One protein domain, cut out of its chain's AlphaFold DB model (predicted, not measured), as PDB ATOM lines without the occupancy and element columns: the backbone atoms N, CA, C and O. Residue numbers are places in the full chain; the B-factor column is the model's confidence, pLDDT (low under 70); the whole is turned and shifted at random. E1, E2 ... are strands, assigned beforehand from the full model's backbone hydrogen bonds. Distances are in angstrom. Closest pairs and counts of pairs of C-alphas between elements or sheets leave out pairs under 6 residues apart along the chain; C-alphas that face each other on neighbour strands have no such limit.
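This is residues 3 to 76 of the 81 residues of the protein "TsaA-like domain-containing protein" of Desulfobacteraceae bacterium 4572_87 (UniProt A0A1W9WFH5). With little regular structure, the domain is a loose rod: a small antiparallel sheet, E2 - E1 - E5, lies near the middle, the hairpin E3 and E4 makes one end, and loops within residues 7 to 41 make the other. The 74 printed residues, 25 in five named strands, E1 to E5, and no named helix, are all strand by class. The radius of gyration of the C-alphas is 14.6 A; the spans are 46 by 22 by 21 A.

E1 is residues 3 to 6, from C-alpha 3 at (-14.040, -26.205, 43.987); E2 42 to 46, 13.3 A; E5 71 to 75, to C-alpha 75 at (-18.242, -21.363, 42.926); E3 48 to 53, 14.6 A; E4 57 to 61, 13.3 A.

Inner strand E1 is antiparallel to E2, its hairpin partner, with N 43 and O 5 2.8 A apart, and to E5, with N 72 and O 4 2.8 A apart. E2 runs on into E3 at 95 degrees. E3 and E4, a hairpin, are antiparallel, with N 50 and O 59 2.8 A apart. E4 and E5 are apart.

The C-alphas of Lys 24 and Pro 55, the farthest apart, are 47.7 A apart. The link E1 to E2 is long, 35 residues. The printed part has no cut, and no printed residue is under pLDDT 70.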
ATOM      1  N   VAL A   3     -13.479 -24.992  43.391       97.19
ATOM      2  CA  VAL A   3     -14.040 -26.205  43.987       97.19
ATOM      3  C   VAL A   3     -13.519 -26.307  45.411       97.19
ATOM      4  O   VAL A   3     -12.306 -26.264  45.634       97.19
ATOM      5  N   LEU A   4     -14.438 -26.421  46.367       97.94
ATOM      6  CA  LEU A   4     -14.118 -26.678  47.764       97.94
ATOM      7  C   LEU A   4     -14.348 -28.155  48.064       97.94
ATOM      8  O   LEU A   4     -15.401 -28.710  47.746       97.94
ATOM      9  N   THR A   5     -13.365 -28.794  48.688       98.31
ATOM     10  CA  THR A   5     -13.392 -30.234  48.980       98.31
ATOM     11  C   THR A   5     -13.157 -30.508  50.455       98.31
ATOM     12  O   THR A   5     -12.422 -29.764  51.102       98.31
ATOM     13  N   TRP A   6     -13.688 -31.611  50.979       98.56
ATOM     14  CA  TRP A   6     -13.346 -32.109  52.310       98.56
ATOM     15  C   TRP A   6     -12.201 -33.110  52.188       98.56
ATOM     16  O   TRP A   6     -12.382 -34.216  51.680       98.56
ATOM     17  N   LEU A   7     -11.004 -32.742  52.636       98.06
ATOM     18  CA  LEU A   7      -9.820 -33.601  52.605       98.06
ATOM     19  C   LEU A   7      -9.938 -34.653  53.720       98.06
ATOM     20  O   LEU A   7      -9.296 -34.565  54.760       98.06
ATOM     21  N   HIS A   8     -10.809 -35.635  53.489       98.00
ATOM     22  CA  HIS A   8     -11.291 -36.636  54.445       98.00
ATOM     23  C   HIS A   8     -10.206 -37.514  55.091       98.00
ATOM     24  O   HIS A   8     -10.458 -38.099  56.139       98.00
ATOM     25  N   LEU A   9      -9.007 -37.581  54.506       97.62
ATOM     26  CA  LEU A   9      -7.850 -38.288  55.070       97.62
ATOM     27  C   LEU A   9      -6.943 -37.389  55.935       97.62
ATOM     28  O   LEU A   9      -5.947 -37.859  56.479       97.62
ATOM     29  N   GLY A  10      -7.232 -36.087  56.032       96.06
ATOM     30  CA  GLY A  10      -6.444 -35.137  56.815       96.06
ATOM     31  C   GLY A  10      -6.680 -35.283  58.319       96.06
ATOM     32  O   GLY A  10      -7.822 -35.355  58.772       96.06
ATOM     33  N   ASN A  11      -5.601 -35.259  59.108       97.62
ATOM     34  CA  ASN A  11      -5.696 -35.242  60.566       97.62
ATOM     35  C   ASN A  11      -6.130 -33.842  61.045       97.62
ATOM     36  O   ASN A  11      -5.481 -32.835  60.745       97.62
ATOM     37  N   ARG A  12      -7.238 -33.781  61.788       98.06
ATOM     38  CA  ARG A  12      -7.868 -32.528  62.229       98.06
ATOM     39  C   ARG A  12      -7.223 -31.920  63.471       98.06
ATOM     40  O   ARG A  12      -7.294 -30.709  63.648       98.06
ATOM     41  N   ASP A  13      -6.515 -32.719  64.257       98.44
ATOM     42  CA  ASP A  13      -5.859 -32.270  65.490       98.44
ATOM     43  C   ASP A  13      -4.459 -31.691  65.224       98.44
ATOM     44  O   ASP A  13      -3.780 -31.192  66.120       98.44
ATOM     45  N   THR A  14      -4.000 -31.729  63.968       98.06
ATOM     46  CA  THR A  14      -2.702 -31.173  63.573       98.06
ATOM     47  C   THR A  14      -2.731 -29.644  63.589       98.06
ATOM     48  O   THR A  14      -3.458 -29.017  62.816       98.06
ATOM     49  N   LEU A  15      -1.872 -29.038  64.415       98.25
ATOM     50  CA  LEU A  15      -1.729 -27.578  64.526       98.25
ATOM     51  C   LEU A  15      -0.423 -27.037  63.931       98.25
ATOM     52  O   LEU A  15      -0.356 -25.862  63.561       98.25
ATOM     53  N   GLN A  16       0.596 -27.881  63.771       98.25
ATOM     54  CA  GLN A  16       1.871 -27.530  63.148       98.25
ATOM     55  C   GLN A  16       2.343 -28.649  62.223       98.25
ATOM     56  O   GLN A  16       2.082 -29.823  62.465       98.25
ATOM     57  N   VAL A  17       3.058 -28.279  61.164       98.31
ATOM     58  CA  VAL A  17       3.661 -29.221  60.219       98.31
ATOM     59  C   VAL A  17       5.044 -28.750  59.800       98.31
ATOM     60  O   VAL A  17       5.348 -27.556  59.829       98.31
ATOM     61  N   HIS A  18       5.854 -29.686  59.322       98.06
ATOM     62  CA  HIS A  18       6.951 -29.362  58.424       98.06
ATOM     63  C   HIS A  18       6.374 -29.183  57.009       98.06
ATOM     64  O   HIS A  18       5.834 -30.149  56.458       98.06
ATOM     65  N   PRO A  19       6.425 -27.980  56.401       96.75
ATOM     66  CA  PRO A  19       5.836 -27.742  55.085       96.75
ATOM     67  C   PRO A  19       6.294 -28.763  54.039       96.75
ATOM     68  O   PRO A  19       7.479 -29.097  53.965       96.75
ATOM     69  N   ARG A  20       5.350 -29.247  53.219       93.19
ATOM     70  CA  ARG A  20       5.553 -30.324  52.225       93.19
ATOM     71  C   ARG A  20       6.052 -31.659  52.811       93.19
ATOM     72  O   ARG A  20       6.590 -32.474  52.075       93.19
ATOM     73  N   GLY A  21       5.937 -31.870  54.124       93.00
ATOM     74  CA  GLY A  21       6.469 -33.055  54.807       93.00
ATOM     75  C   GLY A  21       8.000 -33.089  54.919       93.00
ATOM     76  O   GLY A  21       8.555 -34.060  55.426       93.00
ATOM     77  N   ASN A  22       8.706 -32.043  54.477       96.50
ATOM     78  CA  ASN A  22      10.165 -32.004  54.514       96.50
ATOM     79  C   ASN A  22      10.661 -31.551  55.895       96.50
ATOM     80  O   ASN A  22      10.605 -30.363  56.209       96.50
ATOM     81  N   ARG A  23      11.223 -32.480  56.677       96.06
ATOM     82  CA  ARG A  23      11.752 -32.227  58.032       96.06
ATOM     83  C   ARG A  23      12.872 -31.180  58.102       96.06
ATOM     84  O   ARG A  23      13.106 -30.642  59.176       96.06
ATOM     85  N   LYS A  24      13.538 -30.860  56.984       97.75
ATOM     86  CA  LYS A  24      14.525 -29.766  56.921       97.75
ATOM     87  C   LYS A  24      13.878 -28.379  56.974       97.75
ATOM     88  O   LYS A  24      14.538 -27.415  57.346       97.75
ATOM     89  N   ASN A  25      12.604 -28.259  56.594       97.19
ATOM     90  CA  ASN A  25      11.875 -27.003  56.726       97.19
ATOM     91  C   ASN A  25      11.545 -26.757  58.203       97.19
ATOM     92  O   ASN A  25      11.176 -27.707  58.893       97.19
ATOM     93  N   PRO A  26      11.590 -25.511  58.700       97.56
ATOM     94  CA  PRO A  26      11.157 -25.218  60.061       97.56
ATOM     95  C   PRO A  26       9.675 -25.569  60.253       97.56
ATOM     96  O   PRO A  26       8.874 -25.438  59.321       97.56
ATOM     97  N   LEU A  27       9.309 -25.980  61.471       98.00
ATOM     98  CA  LEU A  27       7.909 -26.152  61.855       98.00
ATOM     99  C   LEU A  27       7.143 -24.841  61.643       98.00
ATOM    100  O   LEU A  27       7.613 -23.752  61.983       98.00
ATOM    101  N   LYS A  28       5.946 -24.949  61.069       98.38
ATOM    102  CA  LYS A  28       5.026 -23.829  60.850       98.38
ATOM    103  C   LYS A  28       3.627 -24.232  61.292       98.38
ATOM    104  O   LYS A  28       3.229 -25.382  61.117       98.38
ATOM    105  N   GLY A  29       2.874 -23.279  61.836       98.38
ATOM    106  CA  GLY A  29       1.453 -23.478  62.121       98.38
ATOM    107  C   GLY A  29       0.668 -23.778  60.843       98.38
ATOM    108  O   GLY A  29       0.968 -23.216  59.789       98.38
ATOM    109  N   VAL A  30      -0.349 -24.641  60.918       98.25
ATOM    110  CA  VAL A  30      -1.103 -25.093  59.733       98.25
ATOM    111  C   VAL A  30      -1.751 -23.946  58.957       98.25
ATOM    112  O   VAL A  30      -1.776 -24.000  57.728       98.25
ATOM    113  N   PHE A  31      -2.178 -22.877  59.638       97.81
ATOM    114  CA  PHE A  31      -2.773 -21.684  59.019       97.81
ATOM    115  C   PHE A  31      -1.782 -20.839  58.207       97.81
ATOM    116  O   PHE A  31      -2.195 -20.118  57.307       97.81
ATOM    117  N   ALA A  32      -0.476 -20.980  58.453       97.75
ATOM    118  CA  ALA A  32       0.575 -20.365  57.642       97.75
ATOM    119  C   ALA A  32       0.988 -21.247  56.442       97.75
ATOM    120  O   ALA A  32       1.991 -20.975  55.781       97.75
ATOM    121  N   THR A  33       0.265 -22.341  56.174       96.75
ATOM    122  CA  THR A  33       0.608 -23.327  55.140       96.75
ATOM    123  C   THR A  33      -0.619 -23.793  54.349       96.75
ATOM    124  O   THR A  33      -1.770 -23.500  54.675       96.75
ATOM    125  N   ARG A  34      -0.372 -24.617  53.325       95.81
ATOM    126  CA  ARG A  34      -1.400 -25.362  52.581       95.81
ATOM    127  C   ARG A  34      -1.499 -26.838  52.998       95.81
ATOM    128  O   ARG A  34      -1.880 -27.672  52.194       95.81
ATOM    129  N   SER A  35      -1.132 -27.181  54.239       96.69
ATOM    130  CA  SER A  35      -1.262 -28.559  54.748       96.69
ATOM    131  C   SER A  35      -2.701 -29.080  54.616       96.69
ATOM    132  O   SER A  35      -3.607 -28.352  55.029       96.69
ATOM    133  N   PRO A  36      -2.932 -30.316  54.132       96.75
ATOM    134  CA  PRO A  36      -4.263 -30.925  54.129       96.75
ATOM    135  C   PRO A  36      -4.755 -31.270  55.547       96.75
ATOM    136  O   PRO A  36      -5.957 -31.270  55.794       96.75
ATOM    137  N   SER A  37      -3.834 -31.510  56.486       97.69
ATOM    138  CA  SER A  37      -4.140 -31.733  57.906       97.69
ATOM    139  C   SER A  37      -4.263 -30.389  58.624       97.69
ATOM    140  O   SER A  37      -3.292 -29.622  58.651       97.69
ATOM    141  N   ARG A  38      -5.473 -30.084  59.109       98.00
ATOM    142  CA  ARG A  38      -5.891 -28.842  59.787       98.00
ATOM    143  C   ARG A  38      -7.275 -29.045  60.443       98.00
ATOM    144  O   ARG A  38      -8.013 -29.910  59.968       98.00
ATOM    145  N   PRO A  39      -7.687 -28.215  61.425       98.44
ATOM    146  CA  PRO A  39      -8.956 -28.383  62.154       98.44
ATOM    147  C   PRO A  39     -10.202 -28.576  61.278       98.44
ATOM    148  O   PRO A  39     -11.029 -29.456  61.534       98.44
ATOM    149  N   ASN A  40     -10.296 -27.795  60.199       98.19
ATOM    150  CA  ASN A  40     -11.307 -27.938  59.154       98.19
ATOM    151  C   ASN A  40     -10.590 -28.197  57.821       98.19
ATOM    152  O   ASN A  40     -10.091 -27.237  57.222       98.19
ATOM    153  N   PRO A  41     -10.465 -29.464  57.375       97.81
ATOM    154  CA  PRO A  41      -9.639 -29.878  56.240       97.81
ATOM    155  C   PRO A  41     -10.293 -29.530  54.897       97.81
ATOM    156  O   PRO A  41     -10.564 -30.387  54.063       97.81
ATOM    157  N   ILE A  42     -10.565 -28.244  54.683       98.25
ATOM    158  CA  ILE A  42     -11.151 -27.723  53.453       98.25
ATOM    159  C   ILE A  42     -10.028 -27.475  52.444       98.25
ATOM    160  O   ILE A  42      -9.128 -26.663  52.680       98.25
ATOM    161  N   GLY A  43     -10.088 -28.183  51.319       97.25
ATOM    162  CA  GLY A  43      -9.264 -27.932  50.143       97.25
ATOM    163  C   GLY A  43      -9.862 -26.813  49.295       97.25
ATOM    164  O   GLY A  43     -11.080 -26.728  49.155       97.25
ATOM    165  N   PHE A  44      -9.004 -25.965  48.732       96.56
ATOM    166  CA  PHE A  44      -9.384 -24.868  47.848       96.56
ATOM    167  C   PHE A  44      -8.686 -25.057  46.507       96.56
ATOM    168  O   PHE A  44      -7.457 -24.992  46.440       96.56
ATOM    169  N   HIS A  45      -9.465 -25.259  45.445       95.25
ATOM    170  CA  HIS A  45      -8.930 -25.596  44.127       95.25
ATOM    171  C   HIS A  45      -9.484 -24.653  43.072       95.25
ATOM    172  O   HIS A  45     -10.695 -24.593  42.861       95.25
ATOM    173  N   GLN A  46      -8.605 -23.937  42.376       94.69
ATOM    174  CA  GLN A  46      -8.991 -23.197  41.180       94.69
ATOM    175  C   GLN A  46      -8.869 -24.121  39.968       94.69
ATOM    176  O   GLN A  46      -7.773 -24.417  39.505       94.69
ATOM    177  N   THR A  47     -10.009 -24.558  39.445       94.06
ATOM    178  CA  THR A  47     -10.097 -25.539  38.361       94.06
ATOM    179  C   THR A  47     -10.629 -24.920  37.072       94.06
ATOM    180  O   THR A  47     -11.286 -23.866  37.058       94.06
ATOM    181  N   ARG A  48     -10.361 -25.603  35.957       93.31
ATOM    182  CA  ARG A  48     -10.940 -25.308  34.639       93.31
ATOM    183  C   ARG A  48     -11.834 -26.471  34.217       93.31
ATOM    184  O   ARG A  48     -11.426 -27.624  34.338       93.31
ATOM    185  N   ILE A  49     -13.034 -26.153  33.733       93.31
ATOM    186  CA  ILE A  49     -13.956 -27.130  33.143       93.31
ATOM    187  C   ILE A  49     -13.393 -27.553  31.783       93.31
ATOM    188  O   ILE A  49     -13.010 -26.696  30.988       93.31
ATOM    189  N   ILE A  50     -13.324 -28.861  31.549       95.81
ATOM    190  CA  ILE A  50     -12.878 -29.476  30.293       95.81
ATOM    191  C   ILE A  50     -14.090 -29.942  29.482       95.81
ATOM    192  O   ILE A  50     -14.179 -29.659  28.293       95.81
ATOM    193  N   SER A  51     -15.022 -30.653  30.121       95.31
ATOM    194  CA  SER A  51     -16.261 -31.136  29.502       95.31
ATOM    195  C   SER A  51     -17.381 -31.249  30.533       95.31
ATOM    196  O   SER A  51     -17.139 -31.290  31.744       95.31
ATOM    197  N   LEU A  52     -18.612 -31.290  30.032       93.31
ATOM    198  CA  LEU A  52     -19.811 -31.576  30.806       93.31
ATOM    199  C   LEU A  52     -20.384 -32.894  30.289       93.31
ATOM    200  O   LEU A  52     -20.850 -32.962  29.153       93.31
ATOM    201  N   ASP A  53     -20.343 -33.922  31.128       89.94
ATOM    202  CA  ASP A  53     -20.914 -35.227  30.828       89.94
ATOM    203  C   ASP A  53     -22.293 -35.290  31.514       89.94
ATOM    204  O   ASP A  53     -22.430 -35.109  32.728       89.94
ATOM    205  N   GLN A  54     -23.355 -35.487  30.734       84.81
ATOM    206  CA  GLN A  54     -24.725 -35.423  31.250       84.81
ATOM    207  C   GLN A  54     -25.065 -36.619  32.169       84.81
ATOM    208  O   GLN A  54     -24.525 -37.712  31.979       84.81
ATOM    209  N   PRO A  55     -25.978 -36.457  33.152       81.38
ATOM    210  CA  PRO A  55     -26.660 -35.214  33.528       81.38
ATOM    211  C   PRO A  55     -25.918 -34.365  34.581       81.38
ATOM    212  O   PRO A  55     -26.258 -33.200  34.744       81.38
ATOM    213  N   LEU A  56     -24.938 -34.915  35.313       87.25
ATOM    214  CA  LEU A  56     -24.372 -34.278  36.523       87.25
ATOM    215  C   LEU A  56     -22.864 -34.526  36.718       87.25
ATOM    216  O   LEU A  56     -22.372 -34.549  37.847       87.25
ATOM    217  N   LYS A  57     -22.107 -34.748  35.641       93.31
ATOM    218  CA  LYS A  57     -20.658 -34.960  35.717       93.31
ATOM    219  C   LYS A  57     -19.919 -33.813  35.043       93.31
ATOM    220  O   LYS A  57     -20.197 -33.439  33.909       93.31
ATOM    221  N   ILE A  58     -18.945 -33.255  35.751       93.75
ATOM    222  CA  ILE A  58     -18.097 -32.177  35.246       93.75
ATOM    223  C   ILE A  58     -16.677 -32.712  35.205       93.75
ATOM    224  O   ILE A  58     -16.104 -33.047  36.244       93.75
ATOM    225  N   LYS A  59     -16.091 -32.769  34.013       95.00
ATOM    226  CA  LYS A  59     -14.673 -33.076  33.875       95.00
ATOM    227  C   LYS A  59     -13.886 -31.792  34.073       95.00
ATOM    228  O   LYS A  59     -14.126 -30.797  33.388       95.00
ATOM    229  N   VAL A  60     -12.947 -31.807  35.009       95.00
ATOM    230  CA  VAL A  60     -12.110 -30.651  35.343       95.00
ATOM    231  C   VAL A  60     -10.630 -31.011  35.272       95.00
ATOM    232  O   VAL A  60     -10.262 -32.174  35.417       95.00
ATOM    233  N   GLN A  61      -9.781 -30.006  35.070       94.94
ATOM    234  CA  GLN A  61      -8.325 -30.117  35.227       94.94
ATOM    235  C   GLN A  61      -7.838 -29.326  36.445       94.94
ATOM    236  O   GLN A  61      -8.525 -28.410  36.910       94.94
ATOM    237  N   ALA A  62      -6.609 -29.636  36.873       91.19
ATOM    238  CA  ALA A  62      -5.906 -28.999  37.989       91.19
ATOM    239  C   ALA A  62      -6.615 -29.174  39.346       91.19
ATOM    240  O   ALA A  62      -6.768 -28.221  40.108       91.19
ATOM    241  N   LEU A  63      -7.065 -30.399  39.635       92.81
ATOM    242  CA  LEU A  63      -7.607 -30.787  40.937       92.81
ATOM    243  C   LEU A  63      -6.570 -31.639  41.683       92.81
ATOM    244  O   LEU A  63      -6.178 -32.697  41.199       92.81
ATOM    245  N   GLU A  64      -6.125 -31.178  42.849       89.31
ATOM    246  CA  GLU A  64      -5.077 -31.832  43.647       89.31
ATOM    247  C   GLU A  64      -5.699 -32.595  44.825       89.31
ATOM    248  O   GLU A  64      -5.518 -32.243  45.992       89.31
ATOM    249  N   VAL A  65      -6.499 -33.621  44.523       95.69
ATOM    250  CA  VAL A  65      -7.173 -34.451  45.534       95.69
ATOM    251  C   VAL A  65      -7.080 -35.931  45.189       95.69
ATOM    252  O   VAL A  65      -6.919 -36.302  44.028       95.69
ATOM    253  N   VAL A  66      -7.199 -36.780  46.205       97.00
ATOM    254  CA  VAL A  66      -7.306 -38.231  46.012       97.00
ATOM    255  C   VAL A  66      -8.700 -38.609  45.513       97.00
ATOM    256  O   VAL A  66      -9.661 -37.851  45.688       97.00
ATOM    257  N   ASP A  67      -8.820 -39.797  44.921       97.25
ATOM    258  CA  ASP A  67     -10.111 -40.341  44.503       97.25
ATOM    259  C   ASP A  67     -11.132 -40.335  45.656       97.25
ATOM    260  O   ASP A  67     -10.771 -40.449  46.830       97.25
ATOM    261  N   LYS A  68     -12.413 -40.162  45.314       96.56
ATOM    262  CA  LYS A  68     -13.553 -40.084  46.250       96.56
ATOM    263  C   LYS A  68     -13.502 -38.950  47.277       96.56
ATOM    264  O   LYS A  68     -14.333 -38.926  48.183       96.56
ATOM    265  N   THR A  69     -12.591 -37.983  47.141       98.25
ATOM    266  CA  THR A  69     -12.594 -36.793  48.003       98.25
ATOM    267  C   THR A  69     -13.935 -36.059  47.888       98.25
ATOM    268  O   THR A  69     -14.278 -35.619  46.788       98.25
ATOM    269  N   PRO A  70     -14.691 -35.888  48.992       98.31
ATOM    270  CA  PRO A  70     -15.984 -35.222  48.940       98.31
ATOM    271  C   PRO A  70     -15.874 -33.778  48.446       98.31
ATOM    272  O   PRO A  70     -15.040 -33.004  48.927       98.31
ATOM    273  N   VAL A  71     -16.751 -33.403  47.519       97.38
ATOM    274  CA  VAL A  71     -16.972 -32.006  47.134       97.38
ATOM    275  C   VAL A  71     -17.966 -31.399  48.116       97.38
ATOM    276  O   VAL A  71     -19.002 -31.995  48.394       97.38
ATOM    277  N   ILE A  72     -17.638 -30.224  48.650       98.00
ATOM    278  CA  ILE A  72     -18.497 -29.489  49.587       98.00
ATOM    279  C   ILE A  72     -19.240 -28.376  48.853       98.00
ATOM    280  O   ILE A  72     -20.398 -28.111  49.152       98.00
ATOM    281  N   ASP A  73     -18.568 -27.702  47.916       97.62
ATOM    282  CA  ASP A  73     -19.112 -26.521  47.254       97.62
ATOM    283  C   ASP A  73     -18.386 -26.223  45.932       97.62
ATOM    284  O   ASP A  73     -17.229 -26.610  45.726       97.62
ATOM    285  N   ILE A  74     -19.074 -25.521  45.034       95.81
ATOM    286  CA  ILE A  74     -18.584 -25.121  43.716       95.81
ATOM    287  C   ILE A  74     -18.987 -23.663  43.475       95.81
ATOM    288  O   ILE A  74     -20.165 -23.320  43.517       95.81
ATOM    289  N   LYS A  75     -18.013 -22.795  43.178       95.50
ATOM    290  CA  LYS A  75     -18.242 -21.363  42.926       95.50
ATOM    291  C   LYS A  75     -17.655 -20.906  41.594       95.50
ATOM    292  O   LYS A  75     -16.598 -21.371  41.160       95.50
ATOM    293  N   SER A  76     -18.311 -19.954  40.935       92.62
ATOM    294  CA  SER A  76     -17.724 -19.258  39.787       92.62
ATOM    295  C   SER A  76     -16.532 -18.399  40.238       92.62
ATOM    296  O   SER A  76     -16.481 -17.909  41.365       92.62
TER     297      SER A  76